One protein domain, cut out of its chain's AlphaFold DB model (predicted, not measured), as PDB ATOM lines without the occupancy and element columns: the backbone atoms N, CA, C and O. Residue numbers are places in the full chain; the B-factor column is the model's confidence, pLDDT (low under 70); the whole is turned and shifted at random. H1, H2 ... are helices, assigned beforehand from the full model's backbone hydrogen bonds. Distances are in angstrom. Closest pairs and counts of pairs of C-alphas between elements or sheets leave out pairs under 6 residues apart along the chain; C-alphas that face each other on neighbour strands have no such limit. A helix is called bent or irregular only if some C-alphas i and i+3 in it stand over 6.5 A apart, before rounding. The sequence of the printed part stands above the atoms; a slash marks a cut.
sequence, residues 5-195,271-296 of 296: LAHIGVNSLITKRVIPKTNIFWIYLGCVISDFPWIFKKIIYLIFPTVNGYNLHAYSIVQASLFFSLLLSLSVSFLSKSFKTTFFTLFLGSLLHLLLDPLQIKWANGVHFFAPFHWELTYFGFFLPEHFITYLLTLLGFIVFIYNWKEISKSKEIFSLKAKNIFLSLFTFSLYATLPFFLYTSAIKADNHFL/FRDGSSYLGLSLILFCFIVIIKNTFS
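AT A GLANCE: This is residues 5 to 195 and 271 to 296 of the 296 residues of an uncharacterized protein of Ignavibacteriae bacterium (UniProt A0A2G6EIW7). The model is a broad slab of crossing helices: short H2 lies in the core, with H6, H1 and the long H12 packed around it. H5 and H9 lie side by side beyond H6, and H7 crosses H1. Beyond H2, the hairpin of H3 and H4 leads out, its free turn, residues 46 to 52, sticking out, and H10 packs on H4. The printed part has 217 residues with twelve named helices, H1 to H12 in order along the chain, and no named strand; its class is all helix. It is compact, with a radius of gyration of the C-alphas of 17.4 A and spans of 48 by 47 by 33 A.

IN THESE COORDINATES: The longest helix, H12, residues 271 to 295, runs 36.3 A from C-alpha 271 at (202.639, 148.700, 239.521) to C-alpha 295 at (190.113, 146.525, 205.512). H1 is residues 5 to 18, with C-alpha 5 at (197.231, 142.036, 231.789); H2 is 24 to 33, H3 36 to 47, H4 53 to 64 and H5 66 to 78. H6, residues 83 to 103, is 30.8 A long; H7, 132 to 147, 22.6 A; H9, 163 to 178, 22.1 A. H8 is residues 149 to 154, H10 180 to 189 and H11 192 to 195. H10 is irregular, with C-alphas 182 and 185 7.4 A apart.

HOW THE PARTS SIT: H12 touches the hub, H2, with residues 283 to 290 alone, closest at the C-alphas of Tyr 28 and Ile 283, 6.5 A. H8 touches H12, closest at the C-alphas of Ile 152 and Cys 286, 6.4 A. H2 touches H6 at a steep tilt of 49 degrees, closest at the C-alphas of Gly 30 and Gly 93, 4.1 A. H1 touches H7 at a steep tilt of 62 degrees, the C-alphas of Gly 9 and Gly 141 being closest, 3.5 A. H5 and H6 form a hairpin at a shallow tilt of 26 degrees, closest at the C-alphas of Ser 77 and Phe 83, 5.0 A. H5 touches H9, closest at the C-alphas of Ser 75 and Ser 169, 4.2 A. H3 and H4 form a hairpin, closest at the C-alphas of Pro 37 and Ser 60, 5.0 A. H4 touches H10, closest at the C-alphas of Tyr 59 and Tyr 184, 5.0 A, and only just touches H11, with 3 pairs of C-alphas within 8 A. Every O i to N i+4 pair is within hydrogen-bond range in H1, H3, H4, H5, H7, H9 and H12; H2 has 5 of 6, H6 15 of 17, H8 1 of 2 and H10 4 of 6, and H11 is too short for one.

THE WHOLE: The two C-alphas farthest apart, those of Lys 189 and Ser 296, are 50.5 A apart. Residues 196 to 270 are not printed; C-alphas 195 and 271 are 28.2 A apart across this cut. The link from H6 to H7, residues 104 to 131, is long. No printed residue is under 70 in pLDDT.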
ATOM      1  N   LEU A   5     196.364 143.155 232.180       96.94
ATOM      2  CA  LEU A   5     197.231 142.036 231.789       96.94
ATOM      3  C   LEU A   5     196.822 140.720 232.464       96.94
ATOM      4  O   LEU A   5     196.690 139.708 231.781       96.94
ATOM      5  N   ALA A   6     196.557 140.725 233.773       97.12
ATOM      6  CA  ALA A   6     196.073 139.535 234.475       97.12
ATOM      7  C   ALA A   6     194.777 138.997 233.845       97.12
ATOM      8  O   ALA A   6     194.647 137.792 233.610       97.12
ATOM      9  N   HIS A   7     193.853 139.895 233.490       97.12
ATOM     10  CA  HIS A   7     192.633 139.511 232.790       97.12
ATOM     11  C   HIS A   7     192.923 138.938 231.395       97.12
ATOM     12  O   HIS A   7     192.328 137.917 231.060       97.12
ATOM     13  N   ILE A   8     193.852 139.504 230.612       97.44
ATOM     14  CA  ILE A   8     194.250 138.966 229.295       97.44
ATOM     15  C   ILE A   8     194.714 137.514 229.419       97.44
ATOM     16  O   ILE A   8     194.275 136.670 228.636       97.44
ATOM     17  N   GLY A   9     195.570 137.210 230.399       97.19
ATOM     18  CA  GLY A   9     196.122 135.866 230.589       97.19
ATOM     19  C   GLY A   9     195.035 134.835 230.858       97.19
ATOM     20  O   GLY A   9     194.894 133.864 230.112       97.19
ATOM     21  N   VAL A  10     194.218 135.081 231.883       97.75
ATOM     22  CA  VAL A  10     193.146 134.159 232.279       97.75
ATOM     23  C   VAL A  10     192.093 134.027 231.179       97.75
ATOM     24  O   VAL A  10     191.742 132.909 230.799       97.75
ATOM     25  N   ASN A  11     191.627 135.150 230.619       97.62
ATOM     26  CA  ASN A  11     190.612 135.136 229.567       97.62
ATOM     27  C   ASN A  11     191.083 134.372 228.338       97.62
ATOM     28  O   ASN A  11     190.333 133.559 227.807       97.62
ATOM     29  N   SER A  12     192.319 134.590 227.896       97.44
ATOM     30  CA  SER A  12     192.833 133.928 226.697       97.44
ATOM     31  C   SER A  12     192.982 132.432 226.886       97.44
ATOM     32  O   SER A  12     192.530 131.677 226.028       97.44
ATOM     33  N   LEU A  13     193.559 131.990 228.006       97.94
ATOM     34  CA  LEU A  13     193.774 130.566 228.262       97.94
ATOM     35  C   LEU A  13     192.450 129.812 228.385       97.94
ATOM     36  O   LEU A  13     192.246 128.807 227.702       97.94
ATOM     37  N   ILE A  14     191.527 130.315 229.207       98.31
ATOM     38  CA  ILE A  14     190.236 129.653 229.422       98.31
ATOM     39  C   ILE A  14     189.399 129.708 228.143       98.31
ATOM     40  O   ILE A  14     188.869 128.687 227.705       98.31
ATOM     41  N   THR A  15     189.322 130.865 227.485       97.94
ATOM     42  CA  THR A  15     188.490 131.004 226.286       97.94
ATOM     43  C   THR A  15     189.031 130.190 225.117       97.94
ATOM     44  O   THR A  15     188.242 129.537 224.443       97.94
ATOM     45  N   LYS A  16     190.352 130.127 224.890       96.69
ATOM     46  CA  LYS A  16     190.928 129.229 223.869       96.69
ATOM     47  C   LYS A  16     190.744 127.754 224.219       96.69
ATOM     48  O   LYS A  16     190.679 126.928 223.315       96.69
ATOM     49  N   ARG A  17     190.620 127.394 225.498       97.81
ATOM     50  CA  ARG A  17     190.307 126.014 225.888       97.81
ATOM     51  C   ARG A  17     188.854 125.644 225.583       97.81
ATOM     52  O   ARG A  17     188.617 124.538 225.102       97.81
ATOM     53  N   VAL A  18     187.912 126.549 225.853       98.06
ATOM     54  CA  VAL A  18     186.463 126.327 225.681       98.06
ATOM     55  C   VAL A  18     186.012 126.550 224.233       98.06
ATOM     56  O   VAL A  18     185.190 125.799 223.715       98.06
ATOM     57  N   ILE A  19     186.568 127.555 223.555       97.50
ATOM     58  CA  ILE A  19     186.227 127.969 222.186       97.50
ATOM     59  C   ILE A  19     187.518 128.080 221.344       97.50
ATOM     60  O   ILE A  19     187.946 129.181 220.992       97.50
ATOM     61  N   PRO A  20     188.163 126.957 220.967       94.44
ATOM     62  CA  PRO A  20     189.516 126.969 220.389       94.44
ATOM     63  C   PRO A  20     189.678 127.785 219.106       94.44
ATOM     64  O   PRO A  20     190.736 128.359 218.853       94.44
ATOM     65  N   LYS A  21     188.616 127.861 218.300       92.56
ATOM     66  CA  LYS A  21     188.609 128.561 217.008       92.56
ATOM     67  C   LYS A  21     188.231 130.041 217.111       92.56
ATOM     68  O   LYS A  21     188.069 130.686 216.080       92.56
ATOM     69  N   THR A  22     188.032 130.580 218.317       95.06
ATOM     70  CA  THR A  22     187.684 131.998 218.445       95.06
ATOM     71  C   THR A  22     188.872 132.892 218.095       95.06
ATOM     72  O   THR A  22     190.027 132.550 218.370       95.06
ATOM     73  N   ASN A  23     188.579 134.039 217.488       94.94
ATOM     74  CA  ASN A  23     189.589 135.031 217.147       94.94
ATOM     75  C   ASN A  23     190.032 135.789 218.408       94.94
ATOM     76  O   ASN A  23     189.190 136.225 219.199       94.94
ATOM     77  N   ILE A  24     191.343 135.984 218.567       95.94
ATOM     78  CA  ILE A  24     191.936 136.703 219.703       95.94
ATOM     79  C   ILE A  24     191.364 138.117 219.921       95.94
ATOM     80  O   ILE A  24     191.248 138.550 221.066       95.94
ATOM     81  N   PHE A  25     190.920 138.804 218.862       96.56
ATOM     82  CA  PHE A  25     190.241 140.101 218.950       96.56
ATOM     83  C   PHE A  25     189.035 140.046 219.893       96.56
ATOM     84  O   PHE A  25     188.897 140.879 220.787       96.56
ATOM     85  N   TRP A  26     188.179 139.035 219.725       97.56
ATOM     86  CA  TRP A  26     186.969 138.887 220.531       97.56
ATOM     87  C   TRP A  26     187.293 138.502 221.972       97.56
ATOM     88  O   TRP A  26     186.624 138.977 222.883       97.56
ATOM     89  N   ILE A  27     188.341 137.703 222.200       97.81
ATOM     90  CA  ILE A  27     188.810 137.381 223.556       97.81
ATOM     91  C   ILE A  27     189.225 138.663 224.287       97.81
ATOM     92  O   ILE A  27     188.777 138.919 225.405       97.81
ATOM     93  N   TYR A  28     190.069 139.481 223.657       97.69
ATOM     94  CA  TYR A  28     190.573 140.713 224.267       97.69
ATOM     95  C   TYR A  28     189.478 141.757 224.447       97.69
ATOM     96  O   TYR A  28     189.494 142.478 225.438       97.69
ATOM     97  N   LEU A  29     188.498 141.812 223.544       97.81
ATOM     98  CA  LEU A  29     187.336 142.674 223.722       97.81
ATOM     99  C   LEU A  29     186.478 142.219 224.907       97.81
ATOM    100  O   LEU A  29     186.155 143.032 225.766       97.81
ATOM    101  N   GLY A  30     186.180 140.922 225.011       97.38
ATOM    102  CA  GLY A  30     185.446 140.361 226.150       97.38
ATOM    103  C   GLY A  30     186.142 140.624 227.487       97.38
ATOM    104  O   GLY A  30     185.482 140.881 228.486       97.38
ATOM    105  N   CYS A  31     187.476 140.650 227.486       95.94
ATOM    106  CA  CYS A  31     188.303 140.975 228.645       95.94
ATOM    107  C   CYS A  31     188.137 142.422 229.155       95.94
ATOM    108  O   CYS A  31     188.508 142.682 230.296       95.94
ATOM    109  N   VAL A  32     187.631 143.364 228.349       96.81
ATOM    110  CA  VAL A  32     187.531 144.794 228.718       96.81
ATOM    111  C   VAL A  32     186.111 145.358 228.673       96.81
ATOM    112  O   VAL A  32     185.907 146.487 229.109       96.81
ATOM    113  N   ILE A  33     185.125 144.599 228.178       97.31
ATOM    114  CA  ILE A  33     183.728 145.055 228.068       97.31
ATOM    115  C   ILE A  33     183.194 145.561 229.412       97.31
ATOM    116  O   ILE A  33     182.659 146.667 229.470       97.31
ATOM    117  N   SER A  34     183.403 144.804 230.492       96.44
ATOM    118  CA  SER A  34     182.938 145.170 231.837       96.44
ATOM    119  C   SER A  34     183.619 146.429 232.394       96.44
ATOM    120  O   SER A  34     183.096 147.073 233.300       96.44
ATOM    121  N   ASP A  35     184.770 146.808 231.829       96.19
ATOM    122  CA  ASP A  35     185.576 147.960 232.237       96.19
ATOM    123  C   ASP A  35     185.237 149.251 231.483       96.19
ATOM    124  O   ASP A  35     185.561 150.355 231.939       96.19
ATOM    125  N   PHE A  36     184.561 149.147 230.338       96.44
ATOM    126  CA  PHE A  36     184.173 150.304 229.535       96.44
ATOM    127  C   PHE A  36     183.423 151.385 230.324       96.44
ATOM    128  O   PHE A  36     183.789 152.554 230.171       96.44
ATOM    129  N   PRO A  37     182.460 151.072 231.215       97.19
ATOM    130  CA  PRO A  37     181.779 152.092 232.014       97.19
ATOM    131  C   PRO A  37     182.744 152.937 232.847       97.19
ATOM    132  O   PRO A  37     182.588 154.153 232.961       97.19
ATOM    133  N   TRP A  38     183.784 152.313 233.403       95.50
ATOM    134  CA  TRP A  38     184.782 152.993 234.223       95.50
ATOM    135  C   TRP A  38     185.735 153.849 233.393       95.50
ATOM    136  O   TRP A  38     186.111 154.938 233.835       95.50
ATOM    137  N   ILE A  39     186.104 153.383 232.199       94.88
ATOM    138  CA  ILE A  39     186.909 154.146 231.238       94.88
ATOM    139  C   ILE A  39     186.119 155.372 230.766       94.88
ATOM    140  O   ILE A  39     186.609 156.497 230.885       94.88
ATOM    141  N   PHE A  40     184.874 155.186 230.323       95.94
ATOM    142  CA  PHE A  40     184.014 156.282 229.872       95.94
ATOM    143  C   PHE A  40     183.724 157.284 230.981       95.94
ATOM    144  O   PHE A  40     183.801 158.484 230.737       95.94
ATOM    145  N   LYS A  41     183.496 156.832 232.220       95.94
ATOM    146  CA  LYS A  41     183.361 157.725 233.380       95.94
ATOM    147  C   LYS A  41     184.546 158.683 233.507       95.94
ATOM    148  O   LYS A  41     184.339 159.878 233.691       95.94
ATOM    149  N   LYS A  42     185.783 158.179 233.406       93.25
ATOM    150  CA  LYS A  42     186.994 159.019 233.488       93.25
ATOM    151  C   LYS A  42     187.049 160.046 232.356       93.25
ATOM    152  O   LYS A  42     187.378 161.199 232.612       93.25
ATOM    153  N   ILE A  43     186.692 159.641 231.136       95.38
ATOM    154  CA  ILE A  43     186.639 160.533 229.967       95.38
ATOM    155  C   ILE A  43     185.572 161.620 230.164       95.38
ATOM    156  O   ILE A  43     185.852 162.796 229.957       95.38
ATOM    157  N   ILE A  44     184.376 161.253 230.628       95.62
ATOM    158  CA  ILE A  44     183.283 162.202 230.881       95.62
ATOM    159  C   ILE A  44     183.690 163.225 231.942       95.62
ATOM    160  O   ILE A  44     183.467 164.406 231.727       95.62
ATOM    161  N   TYR A  45     184.331 162.821 233.041       92.31
ATOM    162  CA  TYR A  45     184.818 163.781 234.042       92.31
ATOM    163  C   TYR A  45     185.887 164.735 233.519       92.31
ATOM    164  O   TYR A  45     185.978 165.862 234.002       92.31
ATOM    165  N   LEU A  46     186.720 164.275 232.583       93.06
ATOM    166  CA  LEU A  46     187.745 165.108 231.968       93.06
ATOM    167  C   LEU A  46     187.112 166.180 231.070       93.06
ATOM    168  O   LEU A  46     187.538 167.329 231.109       93.06
ATOM    169  N   ILE A  47     186.095 165.809 230.289       96.50
ATOM    170  CA  ILE A  47     185.426 166.705 229.331       96.50
ATOM    171  C   ILE A  47     184.388 167.599 230.028       96.50
ATOM    172  O   ILE A  47     184.276 168.783 229.724       96.50
ATOM    173  N   PHE A  48     183.640 167.045 230.981       95.56
ATOM    174  CA  PHE A  48     182.534 167.691 231.686       95.56
ATOM    175  C   PHE A  48     182.753 167.632 233.207       95.56
ATOM    176  O   PHE A  48     182.093 166.864 233.916       95.56
ATOM    177  N   PRO A  49     183.667 168.454 233.754       90.62
ATOM    178  CA  PRO A  49     184.052 168.391 235.164       90.62
ATOM    179  C   PRO A  49     182.936 168.777 236.147       90.62
ATOM    180  O   PRO A  49     183.104 168.556 237.345       90.62
ATOM    181  N   THR A  50     181.829 169.352 235.661       93.31
ATOM    182  CA  THR A  50     180.657 169.786 236.441       93.31
ATOM    183  C   THR A  50     179.570 168.717 236.572       93.31
ATOM    184  O   THR A  50     178.591 168.929 237.288       93.31
ATOM    185  N   VAL A  51     179.707 167.570 235.895       95.12
ATOM    186  CA  VAL A  51     178.742 166.467 236.004       95.12
ATOM    187  C   VAL A  51     178.688 165.965 237.445       95.12
ATOM    188  O   VAL A  51     179.724 165.733 238.067       95.12
ATOM    189  N   ASN A  52     177.471 165.758 237.966       95.81
ATOM    190  CA  ASN A  52     177.281 165.206 239.304       95.81
ATOM    191  C   ASN A  52     177.947 163.834 239.409       95.81
ATOM    192  O   ASN A  52     177.559 162.866 238.740       95.81
ATOM    193  N   GLY A  53     178.931 163.755 240.293       95.50
ATOM    194  CA  GLY A  53     179.813 162.618 240.313       95.50
ATOM    195  C   GLY A  53     179.230 161.351 240.925       95.50
ATOM    196  O   GLY A  53     179.589 160.239 240.528       95.50
ATOM    197  N   TYR A  54     178.283 161.507 241.848       96.62
ATOM    198  CA  TYR A  54     177.565 160.391 242.455       96.62
ATOM    199  C   TYR A  54     176.626 159.726 241.446       96.62
ATOM    200  O   TYR A  54     176.653 158.503 241.305       96.62
ATOM    201  N   ASN A  55     175.871 160.518 240.681       97.00
ATOM    202  CA  ASN A  55     174.960 160.003 239.656       97.00
ATOM    203  C   ASN A  55     175.719 159.311 238.524       97.00
ATOM    204  O   ASN A  55     175.347 158.210 238.121       97.00
ATOM    205  N   LEU A  56     176.810 159.918 238.044       97.31
ATOM    206  CA  LEU A  56     177.645 159.304 237.015       97.31
ATOM    207  C   LEU A  56     178.265 157.991 237.512       97.31
ATOM    208  O   LEU A  56     178.308 157.009 236.775       97.31
ATOM    209  N   HIS A  57     178.708 157.944 238.771       96.75
ATOM    210  CA  HIS A  57     179.235 156.714 239.357       96.75
ATOM    211  C   HIS A  57     178.156 155.626 239.469       96.75
ATOM    212  O   HIS A  57     178.415 154.490 239.079       96.75
ATOM    213  N   ALA A  58     176.953 155.968 239.940       97.50
ATOM    214  CA  ALA A  58     175.816 155.049 240.007       97.50
ATOM    215  C   ALA A  58     175.447 154.495 238.624       97.50
ATOM    216  O   ALA A  58     175.270 153.291 238.464       97.50
ATOM    217  N   TYR A  59     175.393 155.363 237.614       97.94
ATOM    218  CA  TYR A  59     175.156 154.982 236.223       97.94
ATOM    219  C   TYR A  59     176.208 153.974 235.727       97.94
ATOM    220  O   TYR A  59     175.853 152.938 235.162       97.94
ATOM    221  N   SER A  60     177.493 154.217 236.011       97.69
ATOM    222  CA  SER A  60     178.570 153.282 235.661       97.69
ATOM    223  C   SER A  60     178.474 151.942 236.393       97.69
ATOM    224  O   SER A  60     178.777 150.925 235.779       97.69
ATOM    225  N   ILE A  61     178.035 151.913 237.659       96.88
ATOM    226  CA  ILE A  61     177.799 150.659 238.399       96.88
ATOM    227  C   ILE A  61     176.776 149.793 237.661       96.88
ATOM    228  O   ILE A  61     177.003 148.600 237.463       96.88
ATOM    229  N   VAL A  62     175.661 150.391 237.227       97.81
ATOM    230  CA  VAL A  62     174.622 149.659 236.492       97.81
ATOM    231  C   VAL A  62     175.187 149.089 235.191       97.81
ATOM    232  O   VAL A  62     175.025 147.898 234.925       97.81
ATOM    233  N   GLN A  63     175.898 149.906 234.410       97.69
ATOM    234  CA  GLN A  63     176.496 149.463 233.148       97.69
ATOM    235  C   GLN A  63     177.573 148.385 233.320       97.69
ATOM    236  O   GLN A  63     177.705 147.527 232.453       97.69
ATOM    237  N   ALA A  64     178.330 148.419 234.418       97.25
ATOM    238  CA  ALA A  64     179.402 147.461 234.698       97.25
ATOM    239  C   ALA A  64     178.889 146.105 235.210       97.25
ATOM    240  O   ALA A  64     179.670 145.167 235.359       97.25
ATOM    241  N   SER A  65     177.587 145.975 235.482       97.38
ATOM    242  CA  SER A  65     176.991 144.690 235.856       97.38
ATOM    243  C   SER A  65     177.107 143.655 234.734       97.38
ATOM    244  O   SER A  65     177.248 143.992 233.550       97.38
ATOM    245  N   LEU A  66     176.997 142.371 235.093       97.50
ATOM    246  CA  LEU A  66     177.039 141.291 234.105       97.50
ATOM    247  C   LEU A  66     175.940 141.471 233.051       97.50
ATOM    248  O   LEU A  66     176.238 141.429 231.864       97.50
ATOM    249  N   PHE A  67     174.696 141.739 233.461       97.94
ATOM    250  CA  PHE A  67     173.569 141.910 232.538       97.94
ATOM    251  C   PHE A  67     173.852 142.954 231.448       97.94
ATOM    252  O   PHE A  67     173.671 142.686 230.258       97.94
ATOM    253  N   PHE A  68     174.359 144.126 231.835       98.38
ATOM    254  CA  PHE A  68     174.677 145.197 230.891       98.38
ATOM    255  C   PHE A  68     175.923 144.897 230.051       98.38
ATOM    256  O   PHE A  68     175.938 145.193 228.855       98.38
ATOM    257  N   SER A  69     176.914 144.210 230.617       98.25
ATOM    258  CA  SER A  69     178.066 143.700 229.864       98.25
ATOM    259  C   SER A  69     177.639 142.699 228.781       98.25
ATOM    260  O   SER A  69     178.155 142.723 227.660       98.25
ATOM    261  N   LEU A  70     176.640 141.853 229.059       98.44
ATOM    262  CA  LEU A  70     176.063 140.929 228.078       98.44
ATOM    263  C   LEU A  70     175.239 141.645 227.011       98.44
ATOM    264  O   LEU A  70     175.291 141.251 225.847       98.44
ATOM    265  N   LEU A  71     174.523 142.708 227.372       98.31
ATOM    266  CA  LEU A  71     173.799 143.535 226.410       98.31
ATOM    267  C   LEU A  71     174.766 144.219 225.430       98.31
ATOM    268  O   LEU A  71     174.542 144.200 224.217       98.31
ATOM    269  N   LEU A  72     175.890 144.739 225.929       98.62
ATOM    270  CA  LEU A  72     176.946 145.282 225.075       98.62
ATOM    271  C   LEU A  72     177.612 144.191 224.224       98.62
ATOM    272  O   LEU A  72     177.818 144.378 223.025       98.62
ATOM    273  N   SER A  73     177.879 143.024 224.810       98.62
ATOM    274  CA  SER A  73     178.390 141.854 224.086       98.62
ATOM    275  C   SER A  73     177.456 141.439 222.946       98.62
ATOM    276  O   SER A  73     177.916 141.149 221.842       98.62
ATOM    277  N   LEU A  74     176.141 141.448 223.181       98.69
ATOM    278  CA  LEU A  74     175.115 141.153 222.184       98.69
ATOM    279  C   LEU A  74     175.140 142.172 221.041       98.69
ATOM    280  O   LEU A  74     175.188 141.772 219.876       98.69
ATOM    281  N   SER A  75     175.183 143.468 221.369       98.56
ATOM    282  CA  SER A  75     175.320 144.547 220.385       98.56
ATOM    283  C   SER A  75     176.518 144.309 219.468       98.56
ATOM    284  O   SER A  75     176.365 144.261 218.250       98.56
ATOM    285  N   VAL A  76     177.701 144.111 220.049       98.19
ATOM    286  CA  VAL A  76     178.943 143.891 219.298       98.19
ATOM    287  C   VAL A  76     178.867 142.620 218.448       98.19
ATOM    288  O   VAL A  76     179.342 142.595 217.313       98.19
ATOM    289  N   SER A  77     178.233 141.567 218.960       98.25
ATOM    290  CA  SER A  77     178.137 140.282 218.263       98.25
ATOM    291  C   SER A  77     177.332 140.367 216.971       98.25
ATOM    292  O   SER A  77     177.657 139.646 216.024       98.25
ATOM    293  N   PHE A  78     176.337 141.257 216.876       98.44
ATOM    294  CA  PHE A  78     175.617 141.495 215.618       98.44
ATOM    295  C   PHE A  78     176.541 141.984 214.502       98.44
ATOM    296  O   PHE A  78     176.336 141.623 213.345       98.44
ATOM    297  N   LEU A  79     177.593 142.732 214.836       97.31
ATOM    298  CA  LEU A  79     178.582 143.222 213.875       97.31
ATOM    299  C   LEU A  79     179.624 142.168 213.486       97.31
ATOM    300  O   LEU A  79     180.478 142.447 212.651       97.31
ATOM    301  N   SER A  80     179.592 140.964 214.060       96.69
ATOM    302  CA  SER A  80     180.556 139.902 213.757       96.69
ATOM    303  C   SER A  80     180.101 139.010 212.597       96.69
ATOM    304  O   SER A  80     178.904 138.823 212.366       96.69
ATOM    305  N   LYS A  81     181.047 138.387 211.878       95.19
ATOM    306  CA  LYS A  81     180.708 137.342 210.886       95.19
ATOM    307  C   LYS A  81     180.116 136.080 211.526       95.19
ATOM    308  O   LYS A  81     179.347 135.374 210.884       95.19
ATOM    309  N   SER A  82     180.481 135.790 212.776       95.69
ATOM    310  CA  SER A  82     180.099 134.573 213.504       95.69
ATOM    311  C   SER A  82     179.402 134.916 214.818       95.69
ATOM    312  O   SER A  82     179.947 134.664 215.891       95.69
ATOM    313  N   PHE A  83     178.177 135.450 214.719       96.88
ATOM    314  CA  PHE A  83     177.389 135.955 215.852       96.88
ATOM    315  C   PHE A  83     177.467 135.070 217.102       96.88
ATOM    316  O   PHE A  83     177.838 135.553 218.164       96.88
ATOM    317  N   LYS A  84     177.160 133.769 216.978       97.31
ATOM    318  CA  LYS A  84     177.123 132.845 218.124       97.31
ATOM    319  C   LYS A  84     178.492 132.728 218.797       97.31
ATOM    320  O   LYS A  84     178.598 132.907 220.003       97.31
ATOM    321  N   THR A  85     179.538 132.457 218.017       97.38
ATOM    322  CA  THR A  85     180.905 132.298 218.530       97.38
ATOM    323  C   THR A  85     181.396 133.577 219.196       97.38
ATOM    324  O   THR A  85     181.957 133.514 220.289       97.38
ATOM    325  N   THR A  86     181.157 134.735 218.574       97.88
ATOM    326  CA  THR A  86     181.529 136.032 219.143       97.88
ATOM    327  C   THR A  86     180.749 136.311 220.421       97.88
ATOM    328  O   THR A  86     181.371 136.624 221.430       97.88
ATOM    329  N   PHE A  87     179.433 136.098 220.435       98.50
ATOM    330  CA  PHE A  87     178.614 136.318 221.626       98.50
ATOM    331  C   PHE A  87     179.075 135.465 222.802       98.50
ATOM    332  O   PHE A  87     179.329 136.007 223.872       98.50
ATOM    333  N   PHE A  88     179.275 134.160 222.605       98.50
ATOM    334  CA  PHE A  88     179.762 133.288 223.675       98.50
ATOM    335  C   PHE A  88     181.196 133.616 224.108       98.50
ATOM    336  O   PHE A  88     181.515 133.486 225.286       98.50
ATOM    337  N   THR A  89     182.044 134.094 223.193       98.44
ATOM    338  CA  THR A  89     183.396 134.575 223.525       98.44
ATOM    339  C   THR A  89     183.340 135.815 224.419       98.44
ATOM    340  O   THR A  89     184.022 135.864 225.437       98.44
ATOM    341  N   LEU A  90     182.509 136.801 224.072       98.56
ATOM    342  CA  LEU A  90     182.353 138.040 224.841       98.56
ATOM    343  C   LEU A  90     181.621 137.810 226.170       98.56
ATOM    344  O   LEU A  90     182.009 138.390 227.183       98.56
ATOM    345  N   PHE A  91     180.622 136.921 226.183       98.38
ATOM    346  CA  PHE A  91     179.947 136.443 227.393       98.38
ATOM    347  C   PHE A  91     180.957 135.829 228.360       98.38
ATOM    348  O   PHE A  91     181.049 136.263 229.507       98.38
ATOM    349  N   LEU A  92     181.743 134.851 227.891       98.44
ATOM    350  CA  LEU A  92     182.737 134.179 228.722       98.44
ATOM    351  C   LEU A  92     183.801 135.174 229.189       98.44
ATOM    352  O   LEU A  92     184.174 135.151 230.356       98.44
ATOM    353  N   GLY A  93     184.217 136.084 228.307       98.19
ATOM    354  CA  GLY A  93     185.164 137.143 228.630       98.19
ATOM    355  C   GLY A  93     184.690 138.041 229.775       98.19
ATOM    356  O   GLY A  93     185.382 138.215 230.778       98.19
ATOM    357  N   SER A  94     183.463 138.550 229.655       98.06
ATOM    358  CA  SER A  94     182.844 139.421 230.661       98.06
ATOM    359  C   SER A  94     182.620 138.678 231.979       98.06
ATOM    360  O   SER A  94     182.884 139.222 233.050       98.06
ATOM    361  N   LEU A  95     182.182 137.416 231.917       98.12
ATOM    362  CA  LEU A  95     181.982 136.571 233.092       98.12
ATOM    363  C   LEU A  95     183.301 136.306 233.825       98.12
ATOM    364  O   LEU A  95     183.371 136.500 235.034       98.12
ATOM    365  N   LEU A  96     184.353 135.895 233.113       97.94
ATOM    366  CA  LEU A  96     185.672 135.651 233.702       97.94
ATOM    367  C   LEU A  96     186.272 136.931 234.278       97.94
ATOM    368  O   LEU A  96     186.844 136.896 235.364       97.94
ATOM    369  N   HIS A  97     186.121 138.060 233.585       97.25
ATOM    370  CA  HIS A  97     186.529 139.360 234.106       97.25
ATOM    371  C   HIS A  97     185.872 139.636 235.464       97.25
ATOM    372  O   HIS A  97     186.564 139.835 236.463       97.25
ATOM    373  N   LEU A  98     184.544 139.538 235.508       96.38
ATOM    374  CA  LEU A  98     183.745 139.771 236.706       96.38
ATOM    375  C   LEU A  98     183.957 138.705 237.798       96.38
ATOM    376  O   LEU A  98     183.762 138.996 238.968       96.38
ATOM    377  N   LEU A  99     184.395 137.487 237.471       96.62
ATOM    378  CA  LEU A  99     184.776 136.468 238.461       96.62
ATOM    379  C   LEU A  99     186.163 136.705 239.061       96.62
ATOM    380  O   LEU A  99     186.385 136.388 240.229       96.62
ATOM    381  N   LEU A 100     187.093 137.267 238.290       95.50
ATOM    382  CA  LEU A 100     188.441 137.589 238.763       95.50
ATOM    383  C   LEU A 100     188.457 138.797 239.694       95.50
ATOM    384  O   LEU A 100     189.268 138.877 240.618       95.50
ATOM    385  N   ASP A 101     187.560 139.742 239.463       93.31
ATOM    386  CA  ASP A 101     187.473 140.957 240.250       93.31
ATOM    387  C   ASP A 101     187.262 140.798 241.753       93.31
ATOM    388  O   ASP A 101     187.974 141.478 242.503       93.31
ATOM    389  N   PRO A 102     186.305 139.984 242.218       94.69
ATOM    390  CA  PRO A 102     186.039 139.813 243.637       94.69
ATOM    391  C   PRO A 102     187.112 138.982 244.351       94.69
ATOM    392  O   PRO A 102     187.081 138.916 245.575       94.69
ATOM    393  N   LEU A 103     188.068 138.368 243.635       95.62
ATOM    394  CA  LEU A 103     189.165 137.617 244.260       95.62
ATOM    395  C   LEU A 103     190.139 138.526 245.015       95.62
ATOM    396  O   LEU A 103     190.777 138.083 245.965       95.62
ATOM    397  N   GLN A 104     190.266 139.789 244.603       93.00
ATOM    398  CA  GLN A 104     191.123 140.748 245.290       93.00
ATOM    399  C   GLN A 104     190.398 141.431 246.443       93.00
ATOM    400  O   GLN A 104     189.227 141.782 246.321       93.00
ATOM    401  N   ILE A 105     191.143 141.744 247.501       89.06
ATOM    402  CA  ILE A 105     190.670 142.607 248.579       89.06
ATOM    403  C   ILE A 105     190.458 144.032 248.042       89.06
ATOM    404  O   ILE A 105     191.372 144.660 247.495       89.06
ATOM    405  N   LYS A 106     189.218 144.520 248.153       89.06
ATOM    406  CA  LYS A 106     188.759 145.854 247.752       89.06
ATOM    407  C   LYS A 106     187.582 146.228 248.656       89.06
ATOM    408  O   LYS A 106     186.599 145.497 248.721       89.06
ATOM    409  N   TRP A 107     187.673 147.340 249.368       91.50
ATOM    410  CA  TRP A 107     186.606 147.755 250.286       91.50
ATOM    411  C   TRP A 107     185.513 148.535 249.554       91.50
ATOM    412  O   TRP A 107     185.810 149.259 248.610       91.50
ATOM    413  N   ALA A 108     184.246 148.377 249.928       89.12
ATOM    414  CA  ALA A 108     183.082 148.896 249.186       89.12
ATOM    415  C   ALA A 108     183.005 148.521 247.693       89.12
ATOM    416  O   ALA A 108     182.280 149.173 246.945       89.12
ATOM    417  N   ASN A 109     183.805 147.569 247.218       86.56
ATOM    418  CA  ASN A 109     184.028 147.356 245.796       86.56
ATOM    419  C   ASN A 109     184.024 145.858 245.513       86.56
ATOM    420  O   ASN A 109     184.816 145.099 246.061       86.56
ATOM    421  N   GLY A 110     183.122 145.441 244.646       89.06
ATOM    422  CA  GLY A 110     182.883 144.046 244.320       89.06
ATOM    423  C   GLY A 110     182.207 143.963 242.966       89.06
ATOM    424  O   GLY A 110     182.336 144.870 242.143       89.06
ATOM    425  N   VAL A 111     181.493 142.873 242.737       93.31
ATOM    426  CA  VAL A 111     180.825 142.636 241.460       93.31
ATOM    427  C   VAL A 111     179.336 142.430 241.651       93.31
ATOM    428  O   VAL A 111     178.904 141.696 242.535       93.31
ATOM    429  N   HIS A 112     178.560 143.048 240.766       93.88
ATOM    430  CA  HIS A 112     177.120 142.865 240.688       93.88
ATOM    431  C   HIS A 112     176.771 141.854 239.593       93.88
ATOM    432  O   HIS A 112     176.546 142.220 238.435       93.88
ATOM    433  N   PHE A 113     176.720 140.571 239.956       94.31
ATOM    434  CA  PHE A 113     176.327 139.507 239.024       94.31
ATOM    435  C   PHE A 113     174.839 139.551 238.671       94.31
ATOM    436  O   PHE A 113     174.473 139.304 237.525       94.31
ATOM    437  N   PHE A 114     173.995 139.893 239.646       95.75
ATOM    438  CA  PHE A 114     172.539 139.810 239.528       95.75
ATOM    439  C   PHE A 114     171.852 141.170 239.358       95.75
ATOM    440  O   PHE A 114     170.623 141.230 239.284       95.75
ATOM    441  N   ALA A 115     172.609 142.267 239.258       94.94
ATOM    442  CA  ALA A 115     172.024 143.556 238.909       94.94
ATOM    443  C   ALA A 115     171.440 143.495 237.481       94.94
ATOM    444  O   ALA A 115     172.029 142.856 236.606       94.94
ATOM    445  N   PRO A 116     170.293 144.150 237.221       95.06
ATOM    446  CA  PRO A 116     169.581 145.083 238.105       95.06
ATOM    447  C   PRO A 116     168.532 144.446 239.036       95.06
ATOM    448  O   PRO A 116     167.798 145.177 239.698       95.06
ATOM    449  N   PHE A 117     168.433 143.116 239.086       95.69
ATOM    450  CA  PHE A 117     167.421 142.403 239.876       95.69
ATOM    451  C   PHE A 117     167.784 142.318 241.361       95.69
ATOM    452  O   PHE A 117     166.910 142.410 242.216       95.69
ATOM    453  N   HIS A 118     169.078 142.186 241.661       96.00
ATOM    454  CA  HIS A 118     169.615 142.162 243.019       96.00
ATOM    455  C   HIS A 118     170.943 142.922 243.072       96.00
ATOM    456  O   HIS A 118     171.816 142.712 242.230       96.00
ATOM    457  N   TRP A 119     171.088 143.829 244.039       95.31
ATOM    458  CA  TRP A 119     172.208 144.783 244.099       95.31
ATOM    459  C   TRP A 119     173.332 144.371 245.047       95.31
ATOM    460  O   TRP A 119     174.280 145.128 245.222       95.31
ATOM    461  N   GLU A 120     173.264 143.178 245.628       93.94
ATOM    462  CA  GLU A 120     174.307 142.680 246.518       93.94
ATOM    463  C   GLU A 120     175.663 142.577 245.805       93.94
ATOM    464  O   GLU A 120     175.769 142.142 244.652       93.94
ATOM    465  N   LEU A 121     176.709 143.028 246.498       93.12
ATOM    466  CA  LEU A 121     178.085 142.954 246.030       93.12
ATOM    467  C   LEU A 121     178.642 141.564 246.318       93.12
ATOM    468  O   LEU A 121     178.750 141.151 247.468       93.12
ATOM    469  N   THR A 122     179.074 140.865 245.275       94.94
ATOM    470  CA  THR A 122     179.882 139.656 245.439       94.94
ATOM    471  C   THR A 122     181.336 140.044 245.677       94.94
ATOM    472  O   THR A 122     181.909 140.834 244.920       94.94
ATOM    473  N   TYR A 123     181.931 139.481 246.726       93.12
ATOM    474  CA  TYR A 123     183.302 139.737 247.151       93.12
ATOM    475  C   TYR A 123     183.881 138.492 247.839       93.12
ATOM    476  O   TYR A 123     183.289 137.985 248.786       93.12
ATOM    477  N   PHE A 124     185.032 138.004 247.366       93.81
ATOM    478  CA  PHE A 124     185.710 136.826 247.924       93.81
ATOM    479  C   PHE A 124     186.934 137.203 248.765       93.81
ATOM    480  O   PHE A 124     187.176 136.593 249.800       93.81
ATOM    481  N   GLY A 125     187.698 138.218 248.343       92.75
ATOM    482  CA  GLY A 125     188.775 138.799 249.149       92.75
ATOM    483  C   GLY A 125     189.950 137.862 249.448       92.75
ATOM    484  O   GLY A 125     190.504 137.919 250.539       92.75
ATOM    485  N   PHE A 126     190.345 137.011 248.502       93.88
ATOM    486  CA  PHE A 126     191.402 136.016 248.699       93.88
ATOM    487  C   PHE A 126     192.819 136.591 248.776       93.88
ATOM    488  O   PHE A 126     193.665 136.011 249.452       93.88
ATOM    489  N   PHE A 127     193.117 137.688 248.076       92.44
ATOM    490  CA  PHE A 127     194.468 138.259 248.091       92.44
ATOM    491  C   PHE A 127     194.492 139.777 247.929       92.44
ATOM    492  O   PHE A 127     193.613 140.383 247.316       92.44
ATOM    493  N   LEU A 128     195.537 140.408 248.466       88.94
ATOM    494  CA  LEU A 128     195.771 141.834 248.271       88.94
ATOM    495  C   LEU A 128     196.130 142.147 246.807       88.94
ATOM    496  O   LEU A 128     196.693 141.311 246.100       88.94
ATOM    497  N   PRO A 129     195.859 143.364 246.332       87.56
ATOM    498  CA  PRO A 129     196.198 143.778 244.969       87.56
ATOM    499  C   PRO A 129     197.698 143.674 244.684       87.56
ATOM    500  O   PRO A 129     198.086 143.269 243.592       87.56
ATOM    501  N   GLU A 130     198.521 143.971 245.682       87.31
ATOM    502  CA  GLU A 130     199.982 143.905 245.678       87.31
ATOM    503  C   GLU A 130     200.516 142.533 246.131       87.31
ATOM    504  O   GLU A 130     201.689 142.386 246.460       87.31
ATOM    505  N   HIS A 131     199.675 141.499 246.173       91.44
ATOM    506  CA  HIS A 131     200.106 140.144 246.505       91.44
ATOM    507  C   HIS A 131     200.860 139.486 245.337       91.44
ATOM    508  O   HIS A 131     200.550 139.747 244.172       91.44
ATOM    509  N   PHE A 132     201.787 138.562 245.631       93.62
ATOM    510  CA  PHE A 132     202.619 137.878 244.623       93.62
ATOM    511  C   PHE A 132     201.792 137.222 243.496       93.62
ATOM    512  O   PHE A 132     202.202 137.220 242.337       93.62
ATOM    513  N   ILE A 133     200.592 136.720 243.822       94.50
ATOM    514  CA  ILE A 133     199.651 136.121 242.859       94.50
ATOM    515  C   ILE A 133     199.276 137.119 241.756       94.50
ATOM    516  O   ILE A 133     199.229 136.739 240.587       94.50
ATOM    517  N   THR A 134     199.061 138.399 242.086       93.38
ATOM    518  CA  THR A 134     198.764 139.424 241.076       93.38
ATOM    519  C   THR A 134     199.918 139.551 240.084       93.38
ATOM    520  O   THR A 134     199.671 139.581 238.883       93.38
ATOM    521  N   TYR A 135     201.169 139.561 240.554       94.50
ATOM    522  CA  TYR A 135     202.346 139.636 239.680       94.50
ATOM    523  C   TYR A 135     202.460 138.414 238.766       94.50
ATOM    524  O   TYR A 135     202.727 138.570 237.575       94.50
ATOM    525  N   LEU A 136     202.210 137.214 239.298       96.00
ATOM    526  CA  LEU A 136     202.227 135.981 238.513       96.00
ATOM    527  C   LEU A 136     201.170 136.014 237.400       96.00
ATOM    528  O   LEU A 136     201.482 135.720 236.247       96.00
ATOM    529  N   LEU A 137     199.939 136.425 237.723       96.81
ATOM    530  CA  LEU A 137     198.864 136.563 236.737       96.81
ATOM    531  C   LEU A 137     199.177 137.645 235.693       96.81
ATOM    532  O   LEU A 137     198.909 137.451 234.508       96.81
ATOM    533  N   THR A 138     199.777 138.765 236.098       96.88
ATOM    534  CA  THR A 138     200.218 139.830 235.183       96.88
ATOM    535  C   THR A 138     201.291 139.348 234.216       96.88
ATOM    536  O   THR A 138     201.172 139.579 233.012       96.88
ATOM    537  N   LEU A 139     202.316 138.657 234.722       97.25
ATOM    538  CA  LEU A 139     203.379 138.086 233.901       97.25
ATOM    539  C   LEU A 139     202.815 137.051 232.924       97.25
ATOM    540  O   LEU A 139     203.133 137.093 231.736       97.25
ATOM    541  N   LEU A 140     201.927 136.175 233.402       97.81
ATOM    542  CA  LEU A 140     201.218 135.215 232.560       97.81
ATOM    543  C   LEU A 140     200.467 135.922 231.429       97.81
ATOM    544  O   LEU A 140     200.586 135.529 230.273       97.81
ATOM    545  N   GLY A 141     199.742 136.995 231.743       97.69
ATOM    546  CA  GLY A 141     199.054 137.823 230.758       97.69
ATOM    547  C   GLY A 141     199.961 138.382 229.674       97.69
ATOM    548  O   GLY A 141     199.640 138.298 228.489       97.69
ATOM    549  N   PHE A 142     201.118 138.905 230.072       98.06
ATOM    550  CA  PHE A 142     202.108 139.434 229.141       98.06
ATOM    551  C   PHE A 142     202.705 138.341 228.241       98.06
ATOM    552  O   PHE A 142     202.761 138.512 227.022       98.06
ATOM    553  N   ILE A 143     203.075 137.188 228.808       98.31
ATOM    554  CA  ILE A 143     203.582 136.032 228.049       98.31
ATOM    555  C   ILE A 143     202.533 135.541 227.049       98.31
ATOM    556  O   ILE A 143     202.842 135.328 225.878       98.31
ATOM    557  N   VAL A 144     201.282 135.394 227.489       97.62
ATOM    558  CA  VAL A 144     200.167 134.962 226.639       97.62
ATOM    559  C   VAL A 144     199.910 135.961 225.512       97.62
ATOM    560  O   VAL A 144     199.660 135.549 224.378       97.62
ATOM    561  N   PHE A 145     200.027 137.264 225.777       97.50
ATOM    562  CA  PHE A 145     199.924 138.281 224.733       97.50
ATOM    563  C   PHE A 145     201.013 138.108 223.664       97.50
ATOM    564  O   PHE A 145     200.694 138.062 222.474       97.50
ATOM    565  N   ILE A 146     202.280 137.950 224.074       97.50
ATOM    566  CA  ILE A 146     203.412 137.729 223.156       97.50
ATOM    567  C   ILE A 146     203.221 136.436 222.358       97.50
ATOM    568  O   ILE A 146     203.413 136.423 221.143       97.50
ATOM    569  N   TYR A 147     202.807 135.356 223.018       97.19
ATOM    570  CA  TYR A 147     202.564 134.068 222.372       97.19
ATOM    571  C   TYR A 147     201.514 134.177 221.255       97.19
ATOM    572  O   TYR A 147     201.715 133.670 220.150       97.19
ATOM    573  N   ASN A 148     200.428 134.915 221.504       96.12
ATOM    574  CA  ASN A 148     199.358 135.129 220.530       96.12
ATOM    575  C   ASN A 148     199.695 136.177 219.453       96.12
ATOM    576  O   ASN A 148     198.897 136.384 218.538       96.12
ATOM    577  N   TRP A 149     200.872 136.815 219.488       95.69
ATOM    578  CA  TRP A 149     201.248 137.872 218.539       95.69
ATOM    579  C   TRP A 149     201.181 137.431 217.071       95.69
ATOM    580  O   TRP A 149     200.731 138.179 216.200       95.69
ATOM    581  N   LYS A 150     201.572 136.183 216.782       93.75
ATOM    582  CA  LYS A 150     201.481 135.611 215.427       93.75
ATOM    583  C   LYS A 150     200.035 135.462 214.940       93.75
ATOM    584  O   LYS A 150     199.795 135.572 213.742       93.75
ATOM    585  N   GLU A 151     199.089 135.189 215.837       92.50
ATOM    586  CA  GLU A 151     197.663 135.122 215.497       92.50
ATOM    587  C   GLU A 151     197.093 136.528 215.275       92.50
ATOM    588  O   GLU A 151     196.357 136.749 214.312       92.50
ATOM    589  N   ILE A 152     197.483 137.491 216.116       92.50
ATOM    590  CA  ILE A 152     197.079 138.901 216.003       92.50
ATOM    591  C   ILE A 152     197.464 139.457 214.628       92.50
ATOM    592  O   ILE A 152     196.617 139.988 213.913       92.50
ATOM    593  N   SER A 153     198.719 139.277 214.213       91.44
ATOM    594  CA  SER A 153     199.227 139.836 212.952       91.44
ATOM    595  C   SER A 153     198.638 139.194 211.694       91.44
ATOM    596  O   SER A 153     198.657 139.817 210.634       91.44
ATOM    597  N   LYS A 154     198.097 137.973 211.794       91.56
ATOM    598  CA  LYS A 154     197.490 137.233 210.673       91.56
ATOM    599  C   LYS A 154     195.963 137.277 210.656       91.56
ATOM    600  O   LYS A 154     195.360 136.816 209.690       91.56
ATOM    601  N   SER A 155     195.335 137.790 211.710       89.38
ATOM    602  CA  SER A 155     193.879 137.857 211.812       89.38
ATOM    603  C   SER A 155     193.300 138.800 210.759       89.38
ATOM    604  O   SER A 155     193.762 139.932 210.615       89.38
ATOM    605  N   LYS A 156     192.275 138.330 210.042       87.06
ATOM    606  CA  LYS A 156     191.527 139.085 209.030       87.06
ATOM    607  C   LYS A 156     190.026 138.855 209.186       87.06
ATOM    608  O   LYS A 156     189.605 137.851 209.757       87.06
ATOM    609  N   GLU A 157     189.241 139.765 208.615       76.88
ATOM    610  CA  GLU A 157     187.830 139.544 208.284       76.88
ATOM    611  C   GLU A 157     186.901 139.181 209.457       76.88
ATOM    612  O   GLU A 157     186.116 138.234 209.403       76.88
ATOM    613  N   ILE A 158     186.923 139.977 210.521       91.06
ATOM    614  CA  ILE A 158     186.124 139.688 211.723       91.06
ATOM    615  C   ILE A 158     184.684 140.245 211.686       91.06
ATOM    616  O   ILE A 158     183.808 139.714 212.377       91.06
ATOM    617  N   PHE A 159     184.397 141.257 210.854       94.00
ATOM    618  CA  PHE A 159     183.123 141.996 210.871       94.00
ATOM    619  C   PHE A 159     182.152 141.653 209.724       94.00
ATOM    620  O   PHE A 159     182.549 141.255 208.628       94.00
ATOM    621  N   SER A 160     180.857 141.862 209.975       93.81
ATOM    622  CA  SER A 160     179.758 141.819 209.006       93.81
ATOM    623  C   SER A 160     178.946 143.115 209.071       93.81
ATOM    624  O   SER A 160     178.154 143.322 209.988       93.81
ATOM    625  N   LEU A 161     179.119 143.981 208.070       93.25
ATOM    626  CA  LEU A 161     178.517 145.322 208.018       93.25
ATOM    627  C   LEU A 161     177.186 145.361 207.245       93.25
ATOM    628  O   LEU A 161     176.887 146.314 206.532       93.25
ATOM    629  N   LYS A 162     176.366 144.311 207.359       96.44
ATOM    630  CA  LYS A 162     175.028 144.299 206.743       96.44
ATOM    631  C   LYS A 162     174.113 145.295 207.462       96.44
ATOM    632  O   LYS A 162     174.106 145.328 208.691       96.44
ATOM    633  N   ALA A 163     173.268 146.023 206.728       97.44
ATOM    634  CA  ALA A 163     172.375 147.043 207.297       97.44
ATOM    635  C   ALA A 163     171.520 146.524 208.472       97.44
ATOM    636  O   ALA A 163     171.454 147.160 209.521       97.44
ATOM    637  N   LYS A 164     170.947 145.316 208.343       97.50
ATOM    638  CA  LYS A 164     170.194 144.650 209.422       97.50
ATOM    639  C   LYS A 164     171.027 144.469 210.697       97.50
ATOM    640  O   LYS A 164     170.534 144.705 211.793       97.50
ATOM    641  N   ASN A 165     172.282 144.052 210.555       97.50
ATOM    642  CA  ASN A 165     173.179 143.805 211.680       97.50
ATOM    643  C   ASN A 165     173.587 145.111 212.368       97.50
ATOM    644  O   ASN A 165     173.610 145.175 213.593       97.50
ATOM    645  N   ILE A 166     173.853 146.156 211.579       98.06
ATOM    646  CA  ILE A 166     174.138 147.500 212.091       98.06
ATOM    647  C   ILE A 166     172.937 148.021 212.881       98.06
ATOM    648  O   ILE A 166     173.110 148.460 214.014       98.06
ATOM    649  N   PHE A 167     171.723 147.907 212.335       98.25
ATOM    650  CA  PHE A 167     170.502 148.315 213.029       98.25
ATOM    651  C   PHE A 167     170.327 147.582 214.365       98.25
ATOM    652  O   PHE A 167     170.138 148.227 215.393       98.25
ATOM    653  N   LEU A 168     170.447 146.249 214.378       98.38
ATOM    654  CA  LEU A 168     170.326 145.455 215.605       98.38
ATOM    655  C   LEU A 168     171.406 145.805 216.635       98.38
ATOM    656  O   LEU A 168     171.107 145.905 217.825       98.38
ATOM    657  N   SER A 169     172.643 146.035 216.185       98.50
ATOM    658  CA  SER A 169     173.720 146.518 217.048       98.50
ATOM    659  C   SER A 169     173.368 147.875 217.646       98.50
ATOM    660  O   SER A 169     173.388 148.020 218.859       98.50
ATOM    661  N   LEU A 170     173.006 148.864 216.826       98.44
ATOM    662  CA  LEU A 170     172.678 150.215 217.291       98.44
ATOM    663  C   LEU A 170     171.486 150.229 218.247       98.44
ATOM    664  O   LEU A 170     171.537 150.899 219.274       98.44
ATOM    665  N   PHE A 171     170.442 149.459 217.946       98.50
ATOM    666  CA  PHE A 171     169.285 149.312 218.821       98.50
ATOM    667  C   PHE A 171     169.687 148.730 220.182       98.50
ATOM    668  O   PHE A 171     169.378 149.298 221.226       98.50
ATOM    669  N   THR A 172     170.451 147.636 220.182       98.56
ATOM    670  CA  THR A 172     170.899 146.979 221.420       98.56
ATOM    671  C   THR A 172     171.866 147.862 222.215       98.56
ATOM    672  O   THR A 172     171.766 147.958 223.438       98.56
ATOM    673  N   PHE A 173     172.770 148.566 221.533       98.62
ATOM    674  CA  PHE A 173     173.654 149.557 222.141       98.62
ATOM    675  C   PHE A 173     172.870 150.716 222.762       98.62
ATOM    676  O   PHE A 173     173.186 151.155 223.866       98.62
ATOM    677  N   SER A 174     171.819 151.190 222.088       98.50
ATOM    678  CA  SER A 174     170.934 152.225 222.621       98.50
ATOM    679  C   SER A 174     170.284 151.769 223.925       98.50
ATOM    680  O   SER A 174     170.290 152.525 224.894       98.50
ATOM    681  N   LEU A 175     169.827 150.515 224.016       98.38
ATOM    682  CA  LEU A 175     169.330 149.945 225.275       98.38
ATOM    683  C   LEU A 175     170.412 149.922 226.366       98.38
ATOM    684  O   LEU A 175     170.148 150.337 227.493       98.38
ATOM    685  N   TYR A 176     171.640 149.509 226.038       98.44
ATOM    686  CA  TYR A 176     172.778 149.537 226.969       98.44
ATOM    687  C   TYR A 176     173.093 150.951 227.488       98.44
ATOM    688  O   TYR A 176     173.417 151.126 228.664       98.44
ATOM    689  N   ALA A 177     172.971 151.971 226.638       98.00
ATOM    690  CA  ALA A 177     173.225 153.359 227.010       98.00
ATOM    691  C   ALA A 177     172.051 154.005 227.769       98.00
ATOM    692  O   ALA A 177     172.266 154.830 228.657       98.00
ATOM    693  N   THR A 178     170.807 153.654 227.443       98.19
ATOM    694  CA  THR A 178     169.617 154.360 227.952       98.19
ATOM    695  C   THR A 178     169.012 153.720 229.197       98.19
ATOM    696  O   THR A 178     168.666 154.436 230.135       98.19
ATOM    697  N   LEU A 179     168.935 152.389 229.276       97.94
ATOM    698  CA  LEU A 179     168.334 151.694 230.422       97.94
ATOM    699  C   LEU A 179     168.973 152.039 231.784       97.94
ATOM    700  O   LEU A 179     168.224 152.169 232.754       97.94
ATOM    701  N   PRO A 180     170.300 152.254 231.913       97.94
ATOM    702  CA  PRO A 180     170.897 152.613 233.199       97.94
ATOM    703  C   PRO A 180     170.358 153.921 233.801       97.94
ATOM    704  O   PRO A 180     170.335 154.053 235.026       97.94
ATOM    705  N   PHE A 181     169.851 154.861 232.986       97.44
ATOM    706  CA  PHE A 181     169.213 156.087 233.490       97.44
ATOM    707  C   PHE A 181     167.952 155.811 234.315       97.44
ATOM    708  O   PHE A 181     167.633 156.581 235.217       97.44
ATOM    709  N   PHE A 182     167.267 154.697 234.065       97.44
ATOM    710  CA  PHE A 182     166.082 154.304 234.826       97.44
ATOM    711  C   PHE A 182     166.426 153.505 236.091       97.44
ATOM    712  O   PHE A 182     165.572 153.322 236.954       97.44
ATOM    713  N   LEU A 183     167.672 153.039 236.220       97.25
ATOM    714  CA  LEU A 183     168.083 152.069 237.239       97.25
ATOM    715  C   LEU A 183     169.122 152.609 238.229       97.25
ATOM    716  O   LEU A 183     169.267 152.047 239.313       97.25
ATOM    717  N   TYR A 184     169.839 153.692 237.906       96.50
ATOM    718  CA  TYR A 184     170.933 154.188 238.755       96.50
ATOM    719  C   TYR A 184     170.471 154.588 240.165       96.50
ATOM    720  O   TYR A 184     171.221 154.436 241.127       96.50
ATOM    721  N   THR A 185     169.229 155.056 240.321       97.12
ATOM    722  CA  THR A 185     168.679 155.402 241.641       97.12
ATOM    723  C   THR A 185     168.548 154.176 242.541       97.12
ATOM    724  O   THR A 185     168.764 154.288 243.746       97.12
ATOM    725  N   SER A 186     168.269 152.996 241.978       96.69
ATOM    726  CA  SER A 186     168.244 151.730 242.718       96.69
ATOM    727  C   SER A 186     169.633 151.356 243.232       96.69
ATOM    728  O   SER A 186     169.755 150.957 244.387       96.69
ATOM    729  N   ALA A 187     170.686 151.579 242.438       96.12
ATOM    730  CA  ALA A 187     172.066 151.374 242.885       96.12
ATOM    731  C   ALA A 187     172.454 152.318 244.042       96.12
ATOM    732  O   ALA A 187     173.146 151.900 244.967       96.12
ATOM    733  N   ILE A 188     171.976 153.572 244.027       97.06
ATOM    734  CA  ILE A 188     172.175 154.526 245.134       97.06
ATOM    735  C   ILE A 188     171.410 154.076 246.386       97.06
ATOM    736  O   ILE A 188     171.966 154.097 247.480       97.06
ATOM    737  N   LYS A 189     170.148 153.654 246.239       97.06
ATOM    738  CA  LYS A 189     169.319 153.170 247.358       97.06
ATOM    739  C   LYS A 189     169.881 151.905 248.004       97.06
ATOM    740  O   LYS A 189     169.759 151.756 249.213       97.06
ATOM    741  N   ALA A 190     170.506 151.032 247.216       96.50
ATOM    742  CA  ALA A 190     171.224 149.855 247.702       96.50
ATOM    743  C   ALA A 190     172.559 150.193 248.399       96.50
ATOM    744  O   ALA A 190     173.254 149.294 248.856       96.50
ATOM    745  N   ASP A 191     172.920 151.476 248.465       96.69
ATOM    746  CA  ASP A 191     174.162 151.992 249.041       96.69
ATOM    747  C   ASP A 191     175.440 151.385 248.433       96.69
ATOM    748  O   ASP A 191     176.479 151.275 249.086       96.69
ATOM    749  N   ASN A 192     175.396 151.025 247.143       95.12
ATOM    750  CA  ASN A 192     176.566 150.511 246.435       95.12
ATOM    751  C   ASN A 192     177.678 151.557 246.433       95.12
ATOM    752  O   ASN A 192     177.430 152.726 246.136       95.12
ATOM    753  N   HIS A 193     178.905 151.148 246.772       94.81
ATOM    754  CA  HIS A 193     180.030 152.062 247.004       94.81
ATOM    755  C   HIS A 193     179.725 153.191 248.013       94.81
ATOM    756  O   HIS A 193     180.300 154.280 247.917       94.81
ATOM    757  N   PHE A 194     178.812 152.953 248.960       96.75
ATOM    758  CA  PHE A 194     178.326 153.935 249.933       96.75
ATOM    759  C   PHE A 194     177.715 155.197 249.301       96.75
ATOM    760  O   PHE A 194     177.748 156.280 249.891       96.75
ATOM    761  N   LEU A 195     177.174 155.105 248.080       96.81
ATOM    762  CA  LEU A 195     176.602 156.260 247.380       96.81
ATOM    763  C   LEU A 195     175.375 156.847 248.090       96.81
ATOM    764  O   LEU A 195     175.226 158.068 248.123       96.81
ATOM    765  N   PHE A 271     202.598 149.989 240.213       85.81
ATOM    766  CA  PHE A 271     202.639 148.700 239.521       85.81
ATOM    767  C   PHE A 271     201.280 148.352 238.911       85.81
ATOM    768  O   PHE A 271     201.168 148.129 237.708       85.81
ATOM    769  N   ARG A 272     200.220 148.358 239.724       85.69
ATOM    770  CA  ARG A 272     198.891 147.930 239.280       85.69
ATOM    771  C   ARG A 272     198.327 148.826 238.179       85.69
ATOM    772  O   ARG A 272     197.823 148.314 237.175       85.69
ATOM    773  N   ASP A 273     198.370 150.143 238.370       88.06
ATOM    774  CA  ASP A 273     197.812 151.080 237.393       88.06
ATOM    775  C   ASP A 273     198.662 151.079 236.120       88.06
ATOM    776  O   ASP A 273     198.104 150.997 235.026       88.06
ATOM    777  N   GLY A 274     199.993 151.034 236.253       91.88
ATOM    778  CA  GLY A 274     200.917 150.895 235.128       91.88
ATOM    779  C   GLY A 274     200.662 149.633 234.305       91.88
ATOM    780  O   GLY A 274     200.516 149.714 233.087       91.88
ATOM    781  N   SER A 275     200.510 148.471 234.948       93.75
ATOM    782  CA  SER A 275     200.171 147.213 234.266       93.75
ATOM    783  C   SER A 275     198.797 147.251 233.594       93.75
ATOM    784  O   SER A 275     198.614 146.642 232.541       93.75
ATOM    785  N   SER A 276     197.829 147.965 234.174       93.56
ATOM    786  CA  SER A 276     196.501 148.126 233.567       93.56
ATOM    787  C   SER A 276     196.576 148.992 232.313       93.56
ATOM    788  O   SER A 276     196.055 148.606 231.269       93.56
ATOM    789  N   TYR A 277     197.284 150.124 232.377       94.69
ATOM    790  CA  TYR A 277     197.504 150.986 231.216       94.69
ATOM    791  C   TYR A 277     198.294 150.276 230.121       94.69
ATOM    792  O   TYR A 277     197.894 150.338 228.963       94.69
ATOM    793  N   LEU A 278     199.349 149.539 230.472       96.38
ATOM    794  CA  LEU A 278     200.095 148.727 229.515       96.38
ATOM    795  C   LEU A 278     199.185 147.697 228.832       96.38
ATOM    796  O   LEU A 278     199.169 147.618 227.607       96.38
ATOM    797  N   GLY A 279     198.386 146.949 229.601       96.81
ATOM    798  CA  GLY A 279     197.446 145.973 229.046       96.81
ATOM    799  C   GLY A 279     196.409 146.603 228.113       96.81
ATOM    800  O   GLY A 279     196.193 146.091 227.016       96.81
ATOM    801  N   LEU A 280     195.814 147.739 228.492       96.38
ATOM    802  CA  LEU A 280     194.871 148.470 227.635       96.38
ATOM    803  C   LEU A 280     195.534 148.976 226.348       96.38
ATOM    804  O   LEU A 280     194.958 148.825 225.272       96.38
ATOM    805  N   SER A 281     196.753 149.514 226.430       97.19
ATOM    806  CA  SER A 281     197.518 149.959 225.260       97.19
ATOM    807  C   SER A 281     197.841 148.805 224.309       97.19
ATOM    808  O   SER A 281     197.714 148.953 223.096       97.19
ATOM    809  N   LEU A 282     198.207 147.634 224.841       97.00
ATOM    810  CA  LEU A 282     198.457 146.430 224.043       97.00
ATOM    811  C   LEU A 282     197.187 145.916 223.352       97.00
ATOM    812  O   LEU A 282     197.237 145.549 222.176       97.00
ATOM    813  N   ILE A 283     196.043 145.922 224.046       96.56
ATOM    814  CA  ILE A 283     194.741 145.579 223.449       96.56
ATOM    815  C   ILE A 283     194.391 146.564 222.333       96.56
ATOM    816  O   ILE A 283     194.039 146.138 221.235       96.56
ATOM    817  N   LEU A 284     194.531 147.869 222.578       96.69
ATOM    818  CA  LEU A 284     194.260 148.896 221.574       96.69
ATOM    819  C   LEU A 284     195.147 148.714 220.336       96.69
ATOM    820  O   LEU A 284     194.657 148.758 219.209       96.69
ATOM    821  N   PHE A 285     196.437 148.453 220.536       96.00
ATOM    822  CA  PHE A 285     197.369 148.191 219.444       96.00
ATOM    823  C   PHE A 285     196.980 146.942 218.642       96.00
ATOM    824  O   PHE A 285     196.939 146.985 217.413       96.00
ATOM    825  N   CYS A 286     196.613 145.854 219.326       94.69
ATOM    826  CA  CYS A 286     196.072 144.646 218.701       94.69
ATOM    827  C   CYS A 286     194.839 144.965 217.841       94.69
ATOM    828  O   CYS A 286     194.765 144.548 216.685       94.69
ATOM    829  N   PHE A 287     193.901 145.760 218.360       95.19
ATOM    830  CA  PHE A 287     192.702 146.152 217.620       95.19
ATOM    831  C   PHE A 287     193.038 146.948 216.363       95.19
ATOM    832  O   PHE A 287     192.501 146.635 215.304       95.19
ATOM    833  N   ILE A 288     193.958 147.911 216.440       95.25
ATOM    834  CA  ILE A 288     194.399 148.694 215.276       95.25
ATOM    835  C   ILE A 288     194.987 147.780 214.194       95.25
ATOM    836  O   ILE A 288     194.616 147.901 213.027       95.25
ATOM    837  N   VAL A 289     195.859 146.840 214.570       94.62
ATOM    838  CA  VAL A 289     196.472 145.887 213.628       94.62
ATOM    839  C   VAL A 289     195.410 145.018 212.950       94.62
ATOM    840  O   VAL A 289     195.397 144.907 211.724       94.62
ATOM    841  N   ILE A 290     194.485 144.442 213.719       93.19
ATOM    842  CA  ILE A 290     193.453 143.539 213.185       93.19
ATOM    843  C   ILE A 290     192.442 144.292 212.314       93.19
ATOM    844  O   ILE A 290     192.039 143.791 211.263       93.19
ATOM    845  N   ILE A 291     192.047 145.504 212.713       91.31
ATOM    846  CA  ILE A 291     191.160 146.362 211.919       91.31
ATOM    847  C   ILE A 291     191.840 146.716 210.597       91.31
ATOM    848  O   ILE A 291     191.241 146.511 209.543       91.31
ATOM    849  N   LYS A 292     193.107 147.151 210.624       92.44
ATOM    850  CA  LYS A 292     193.877 147.440 209.406       92.44
ATOM    851  C   LYS A 292     193.925 146.228 208.473       92.44
ATOM    852  O   LYS A 292     193.638 146.365 207.294       92.44
ATOM    853  N   ASN A 293     194.219 145.045 209.004       90.88
ATOM    854  CA  ASN A 293     194.258 143.800 208.233       90.88
ATOM    855  C   ASN A 293     192.894 143.363 207.676       90.88
ATOM    856  O   ASN A 293     192.844 142.571 206.741       90.88
ATOM    857  N   THR A 294     191.795 143.815 208.282       87.19
ATOM    858  CA  THR A 294     190.428 143.483 207.862       87.19
ATOM    859  C   THR A 294     189.955 144.347 206.693       87.19
ATOM    860  O   THR A 294     189.114 143.894 205.922       87.19
ATOM    861  N   PHE A 295     190.478 145.568 206.564       86.25
ATOM    862  CA  PHE A 295     190.113 146.525 205.512       86.25
ATOM    863  C   PHE A 295     191.223 146.760 204.471       86.25
ATOM    864  O   PHE A 295     191.064 147.612 203.600       86.25
ATOM    865  N   SER A 296     192.333 146.022 204.574       84.94
ATOM    866  CA  SER A 296     193.422 145.955 203.590       84.94
ATOM    867  C   SER A 296     193.242 144.768 202.661       84.94
ATOM    868  O   SER A 296     193.728 144.910 201.522       84.94
TER     869      SER A 296